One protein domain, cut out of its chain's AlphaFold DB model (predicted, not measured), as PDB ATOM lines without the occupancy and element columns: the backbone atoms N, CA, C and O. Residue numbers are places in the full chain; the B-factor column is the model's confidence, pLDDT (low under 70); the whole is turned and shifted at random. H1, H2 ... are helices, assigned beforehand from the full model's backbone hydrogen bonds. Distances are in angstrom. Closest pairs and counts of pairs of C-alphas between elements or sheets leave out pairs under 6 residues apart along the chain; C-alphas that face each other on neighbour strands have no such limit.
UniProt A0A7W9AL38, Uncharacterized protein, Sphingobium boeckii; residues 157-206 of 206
ATOM      1  N   ARG A 157     127.384 102.958  51.967       94.94
ATOM      2  CA  ARG A 157     126.383 103.520  51.049       94.94
ATOM      3  C   ARG A 157     126.429 105.045  51.142       94.94
ATOM      4  O   ARG A 157     126.483 105.584  52.243       94.94
ATOM      5  N   MET A 158     126.429 105.728  50.002       94.44
ATOM      6  CA  MET A 158     126.532 107.187  49.922       94.44
ATOM      7  C   MET A 158     125.507 107.733  48.933       94.44
ATOM      8  O   MET A 158     125.253 107.109  47.904       94.44
ATOM      9  N   ASP A 159     124.991 108.926  49.219       97.56
ATOM     10  CA  ASP A 159     124.177 109.695  48.276       97.56
ATOM     11  C   ASP A 159     124.983 110.062  47.019       97.56
ATOM     12  O   ASP A 159     126.212 110.216  47.096       97.56
ATOM     13  N   PRO A 160     124.315 110.277  45.869       97.31
ATOM     14  CA  PRO A 160     124.984 110.595  44.608       97.31
ATOM     15  C   PRO A 160     125.870 111.842  44.707       97.31
ATOM     16  O   PRO A 160     127.011 111.824  44.244       97.31
ATOM     17  N   GLU A 161     125.399 112.898  45.373       97.75
ATOM     18  CA  GLU A 161     126.174 114.129  45.544       97.75
ATOM     19  C   GLU A 161     127.436 113.917  46.386       97.75
ATOM     20  O   GLU A 161     128.508 114.426  46.057       97.75
ATOM     21  N   ARG A 162     127.338 113.133  47.468       97.38
ATOM     22  CA  ARG A 162     128.484 112.831  48.338       97.38
ATOM     23  C   ARG A 162     129.522 111.987  47.601       97.38
ATOM     24  O   ARG A 162     130.718 112.235  47.734       97.38
ATOM     25  N   HIS A 163     129.078 111.038  46.781       97.25
ATOM     26  CA  HIS A 163     129.968 110.257  45.925       97.25
ATOM     27  C   HIS A 163     130.644 111.128  44.852       97.25
ATOM     28  O   HIS A 163     131.844 110.972  44.618       97.25
ATOM     29  N   LEU A 164     129.928 112.079  44.239       98.00
ATOM     30  CA  LEU A 164     130.529 113.020  43.288       98.00
ATOM     31  C   LEU A 164     131.625 113.862  43.956       98.00
ATOM     32  O   LEU A 164     132.731 113.948  43.422       98.00
ATOM     33  N   LYS A 165     131.355 114.409  45.149       97.75
ATOM     34  CA  LYS A 165     132.346 115.164  45.936       97.75
ATOM     35  C   LYS A 165     133.580 114.320  46.259       97.75
ATOM     36  O   LYS A 165     134.696 114.782  46.036       97.75
ATOM     37  N   LEU A 166     133.397 113.073  46.702       97.62
ATOM     38  CA  LEU A 166     134.510 112.156  46.970       97.62
ATOM     39  C   LEU A 166     135.334 111.872  45.704       97.62
ATOM     40  O   LEU A 166     136.558 111.889  45.753       97.62
ATOM     41  N   ARG A 167     134.682 111.664  44.553       97.12
ATOM     42  CA  ARG A 167     135.377 111.435  43.277       97.12
ATOM     43  C   ARG A 167     136.216 112.640  42.855       97.12
ATOM     44  O   ARG A 167     137.349 112.459  42.414       97.12
ATOM     45  N   LEU A 168     135.666 113.847  42.980       98.38
ATOM     46  CA  LEU A 168     136.388 115.083  42.676       98.38
ATOM     47  C   LEU A 168     137.569 115.284  43.631       98.38
ATOM     48  O   LEU A 168     138.653 115.634  43.174       98.38
ATOM     49  N   ALA A 169     137.396 114.986  44.924       98.00
ATOM     50  CA  ALA A 169     138.485 115.031  45.896       98.00
ATOM     51  C   ALA A 169     139.641 114.101  45.492       98.00
ATOM     52  O   ALA A 169     140.775 114.564  45.399       98.00
ATOM     53  N   CYS A 170     139.354 112.846  45.121       98.00
ATOM     54  CA  CYS A 170     140.371 111.914  44.617       98.00
ATOM     55  C   CYS A 170     141.118 112.455  43.389       98.00
ATOM     56  O   CYS A 170     142.325 112.272  43.258       98.00
ATOM     57  N   ALA A 171     140.409 113.115  42.467       97.94
ATOM     58  CA  ALA A 171     141.022 113.672  41.264       97.94
ATOM     59  C   ALA A 171     141.977 114.837  41.578       97.94
ATOM     60  O   ALA A 171     143.011 114.974  40.924       97.94
ATOM     61  N   ILE A 172     141.639 115.656  42.579       98.38
ATOM     62  CA  ILE A 172     142.421 116.830  42.981       98.38
ATOM     63  C   ILE A 172     143.632 116.421  43.825       98.38
ATOM     64  O   ILE A 172     144.747 116.847  43.526       98.38
ATOM     65  N   THR A 173     143.436 115.594  44.857       96.88
ATOM     66  CA  THR A 173     144.521 115.201  45.775       96.88
ATOM     67  C   THR A 173     145.405 114.094  45.207       96.88
ATOM     68  O   THR A 173     146.538 113.931  45.643       96.88
ATOM     69  N   ARG A 174     144.921 113.384  44.176       97.19
ATOM     70  CA  ARG A 174     145.544 112.187  43.582       97.19
ATOM     71  C   ARG A 174     145.618 110.993  44.535       97.19
ATOM     72  O   ARG A 174     146.391 110.067  44.296       97.19
ATOM     73  N   ASP A 175     144.758 110.973  45.549       97.75
ATOM     74  CA  ASP A 175     144.636 109.856  46.477       97.75
ATOM     75  C   ASP A 175     143.476 108.931  46.129       97.75
ATOM     76  O   ASP A 175     142.508 109.285  45.450       97.75
ATOM     77  N   SER A 176     143.561 107.701  46.632       97.25
ATOM     78  CA  SER A 176     142.449 106.760  46.536       97.25
ATOM     79  C   SER A 176     141.307 107.158  47.474       97.25
ATOM     80  O   SER A 176     141.534 107.645  48.581       97.25
ATOM     81  N   ALA A 177     140.072 106.839  47.081       95.38
ATOM     82  CA  ALA A 177     138.894 107.109  47.906       95.38
ATOM     83  C   ALA A 177     138.986 106.446  49.292       95.38
ATOM     84  O   ALA A 177     138.528 107.005  50.281       95.38
ATOM     85  N   GLN A 178     139.615 105.265  49.371       94.94
ATOM     86  CA  GLN A 178     139.848 104.578  50.638       94.94
ATOM     87  C   GLN A 178     140.771 105.389  51.556       94.94
ATOM     88  O   GLN A 178     140.478 105.493  52.742       94.94
ATOM     89  N   ALA A 179     141.860 105.955  51.025       96.38
ATOM     90  CA  ALA A 179     142.803 106.752  51.807       96.38
ATOM     91  C   ALA A 179     142.127 108.004  52.375       96.38
ATOM     92  O   ALA A 179     142.141 108.183  53.586       96.38
ATOM     93  N   ILE A 180     141.423 108.768  51.529       96.75
ATOM     94  CA  ILE A 180     140.698 109.982  51.943       96.75
ATOM     95  C   ILE A 180     139.673 109.671  53.041       96.75
ATOM     96  O   ILE A 180     139.590 110.381  54.038       96.75
ATOM     97  N   VAL A 181     138.886 108.601  52.882       95.62
ATOM     98  CA  VAL A 181     137.871 108.222  53.879       95.62
ATOM     99  C   VAL A 181     138.510 107.730  55.177       95.62
ATOM    100  O   VAL A 181     137.973 107.998  56.248       95.62
ATOM    101  N   THR A 182     139.641 107.026  55.094       95.25
ATOM    102  CA  THR A 182     140.358 106.535  56.281       95.25
ATOM    103  C   THR A 182     140.957 107.705  57.053       95.25
ATOM    104  O   THR A 182     140.704 107.828  58.241       95.25
ATOM    105  N   GLU A 183     141.645 108.619  56.369       97.00
ATOM    106  CA  GLU A 183     142.216 109.820  56.981       97.00
ATOM    107  C   GLU A 183     141.134 110.716  57.596       97.00
ATOM    108  O   GLU A 183     141.270 111.176  58.726       97.00
ATOM    109  N   ALA A 184     140.018 110.930  56.891       96.62
ATOM    110  CA  ALA A 184     138.896 111.693  57.428       96.62
ATOM    111  C   ALA A 184     138.297 111.037  58.683       96.62
ATOM    112  O   ALA A 184     137.922 111.743  59.619       96.62
ATOM    113  N   LEU A 185     138.214 109.702  58.713       95.62
ATOM    114  CA  LEU A 185     137.746 108.960  59.881       95.62
ATOM    115  C   LEU A 185     138.736 109.067  61.043       95.62
ATOM    116  O   LEU A 185     138.306 109.346  62.157       95.62
ATOM    117  N   ASP A 186     140.032 108.896  60.792       95.44
ATOM    118  CA  ASP A 186     141.078 108.999  61.814       95.44
ATOM    119  C   ASP A 186     141.102 110.410  62.425       95.44
ATOM    120  O   ASP A 186     141.085 110.564  63.648       95.44
ATOM    121  N   ASN A 187     141.017 111.446  61.582       97.12
ATOM    122  CA  ASN A 187     140.896 112.838  62.016       97.12
ATOM    123  C   ASN A 187     139.624 113.063  62.846       97.12
ATOM    124  O   ASN A 187     139.677 113.702  63.896       97.12
ATOM    125  N   TYR A 188     138.486 112.503  62.430       96.19
ATOM    126  CA  TYR A 188     137.243 112.602  63.196       96.19
ATOM    127  C   TYR A 188     137.342 111.892  64.555       96.19
ATOM    128  O   TYR A 188     136.958 112.465  65.573       96.19
ATOM    129  N   LEU A 189     137.902 110.682  64.608       95.19
ATOM    130  CA  LEU A 189     138.063 109.924  65.853       95.19
ATOM    131  C   LEU A 189     139.052 110.589  66.814       95.19
ATOM    132  O   LEU A 189     138.799 110.610  68.016       95.19
ATOM    133  N   SER A 190     140.112 111.216  66.298       95.06
ATOM    134  CA  SER A 190     141.068 111.965  67.124       95.06
ATOM    135  C   SER A 190     140.441 113.140  67.885       95.06
ATOM    136  O   SER A 190     140.990 113.579  68.895       95.06
ATOM    137  N   SER A 191     139.271 113.627  67.450       97.19
ATOM    138  CA  SER A 191     138.540 114.678  68.166       97.19
ATOM    139  C   SER A 191     137.814 114.183  69.426       97.19
ATOM    140  O   SER A 191     137.424 115.003  70.256       97.19
ATOM    141  N   PHE A 192     137.686 112.863  69.618       95.50
ATOM    142  CA  PHE A 192     136.982 112.248  70.748       95.50
ATOM    143  C   PHE A 192     137.882 111.257  71.515       95.50
ATOM    144  O   PHE A 192     137.687 110.043  71.418       95.50
ATOM    145  N   PRO A 193     138.829 111.741  72.343       91.56
ATOM    146  CA  PRO A 193     139.724 110.866  73.111       91.56
ATOM    147  C   PRO A 193     138.988 109.987  74.140       91.56
ATOM    148  O   PRO A 193     139.499 108.953  74.560       91.56
ATOM    149  N   GLU A 194     137.756 110.345  74.517       93.69
ATOM    150  CA  GLU A 194     136.883 109.528  75.374       93.69
ATOM    151  C   GLU A 194     136.588 108.141  74.770       93.69
ATOM    152  O   GLU A 194     136.398 107.161  75.498       93.69
ATOM    153  N   ILE A 195     136.592 108.028  73.435       91.62
ATOM    154  CA  ILE A 195     136.388 106.757  72.731       91.62
ATOM    155  C   ILE A 195     137.544 105.795  73.029       91.62
ATOM    156  O   ILE A 195     137.303 104.606  73.243       91.62
ATOM    157  N   ASP A 196     138.778 106.289  73.143       88.69
ATOM    158  CA  ASP A 196     139.942 105.453  73.456       88.69
ATOM    159  C   ASP A 196     139.858 104.858  74.869       88.69
ATOM    160  O   ASP A 196     140.251 103.709  75.102       88.69
ATOM    161  N   GLU A 197     139.299 105.605  75.826       91.81
ATOM    162  CA  GLU A 197     139.048 105.093  77.176       91.81
ATOM    163  C   GLU A 197     137.993 103.985  77.184       91.81
ATOM    164  O   GLU A 197     138.128 102.999  77.918       91.81
ATOM    165  N   LEU A 198     136.949 104.128  76.365       90.88
ATOM    166  CA  LEU A 198     135.915 103.109  76.200       90.88
ATOM    167  C   LEU A 198     136.482 101.853  75.537       90.88
ATOM    168  O   LEU A 198     136.225 100.752  76.023       90.88
ATOM    169  N   VAL A 199     137.314 102.000  74.504       90.50
ATOM    170  CA  VAL A 199     137.976 100.872  73.830       90.50
ATOM    171  C   VAL A 199     138.816 100.054  74.816       90.50
ATOM    172  O   VAL A 199     138.763  98.828  74.777       90.50
ATOM    173  N   ARG A 200     139.518 100.691  75.765       90.38
ATOM    174  CA  ARG A 200     140.280  99.983  76.818       90.38
ATOM    175  C   ARG A 200     139.406  99.174  77.778       90.38
ATOM    176  O   ARG A 200     139.890  98.209  78.365       90.38
ATOM    177  N   LYS A 201     138.146  99.576  77.973       90.56
ATOM    178  CA  LYS A 201     137.181  98.887  78.847       90.56
ATOM    179  C   LYS A 201     136.485  97.719  78.145       90.56
ATOM    180  O   LYS A 201     135.915  96.870  78.825       90.56
ATOM    181  N   VAL A 202     136.524  97.658  76.812       89.69
ATOM    182  CA  VAL A 202     135.940  96.553  76.046       89.69
ATOM    183  C   VAL A 202     136.922  95.372  76.035       89.69
ATOM    184  O   VAL A 202     138.070  95.539  75.624       89.69
ATOM    185  N   PRO A 203     136.514  94.163  76.469       85.38
ATOM    186  CA  PRO A 203     137.361  92.984  76.342       85.38
ATOM    187  C   PRO A 203     137.661  92.731  74.860       85.38
ATOM    188  O   PRO A 203     136.752  92.671  74.035       85.38
ATOM    189  N   ALA A 204     138.943  92.584  74.521       71.00
ATOM    190  CA  ALA A 204     139.391  92.303  73.162       71.00
ATOM    191  C   ALA A 204     138.957  90.887  72.742       71.00
ATOM    192  O   ALA A 204     139.697  89.920  72.915       71.00
ATOM    193  N   GLY A 205     137.739  90.746  72.228       64.88
ATOM    194  CA  GLY A 205     137.244  89.457  71.766       64.88
ATOM    195  C   GLY A 205     135.911  89.551  71.046       64.88
ATOM    196  O   GLY A 205     134.882  89.606  71.708       64.88
ATOM    197  N   VAL A 206     135.958  89.545  69.709       44.91
ATOM    198  CA  VAL A 206     135.505  88.453  68.814       44.91
ATOM    199  C   VAL A 206     136.303  88.549  67.512       44.91
ATOM    200  O   VAL A 206     136.469  89.680  67.009       44.91
TER     201      VAL A 206
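AT A GLANCE: This is residues 157 to 206 of the 206 residues of an uncharacterized protein of Sphingobium boeckii (UniProt A0A7W9AL38). Three helices follow one another in an open zigzag: the first end of H2 meets the side of H1 at residues 166 to 170, about perpendicular to it, and H3 turns off again beyond the far end of H2. Residues 182 to 206, of which 182 to 190 belong to H2 and 194 to 201 are H3, stick out as an arm, with no C-alpha of the printed part that is 8 or more residues away along the chain within 10 A of them. The printed part has 50 residues with three named helices, in the order H1, H2, H3, and no named strand; the class is all helix. It is only just extended, close to loose, with a radius of gyration of the C-alphas of 15.1 A, and it spans 40 by 20 by 16 A.

HOW THE PARTS SIT: Begin with H1, residues 160 to 173, which with H2, residues 177 to 190, is the longest by residues. Look at Cys 170 and Ala 177: their C-alphas, the closest of H1 and H2, are 6.0 A apart. The two helices touch, H1 with residues 166 to 170 alone and H2 with residues 177 to 180 alone. Their lines stand about perpendicular, at 84 degrees. Move on to H3, residues 194 to 201, which is close to H2 but not clearly touching: the closest C-alphas, of Leu 189 and Ile 195, are 7.8 A apart. H2 and H3 are about perpendicular, at 88 degrees. H1 and H3 are apart. In H1, H2 and H3 every O i to N i+4 pair is within hydrogen-bond range.

IN THESE COORDINATES: Find C-alpha 160 at (124.984, 110.595, 44.608); from there H1 runs 20.1 A to C-alpha 173. H2 starts at C-alpha 177, at (138.894, 107.109, 47.906), and runs 19.9 A to C-alpha 190. H3 runs 11.2 A from C-alpha 194 to C-alpha 201 at (137.181, 98.887, 78.847).

THE WHOLE: The two C-alphas farthest apart, those of Ile 172 and Pro 203, are 41.3 A apart. The printed part has no cut and ends at residue 206, the chain's last. Both links, H1 to H2 and H2 to H3, are tight, with 3 residues each. The mean pLDDT of the printed part is 93.2; look for values under 70 at residues 205 to 206.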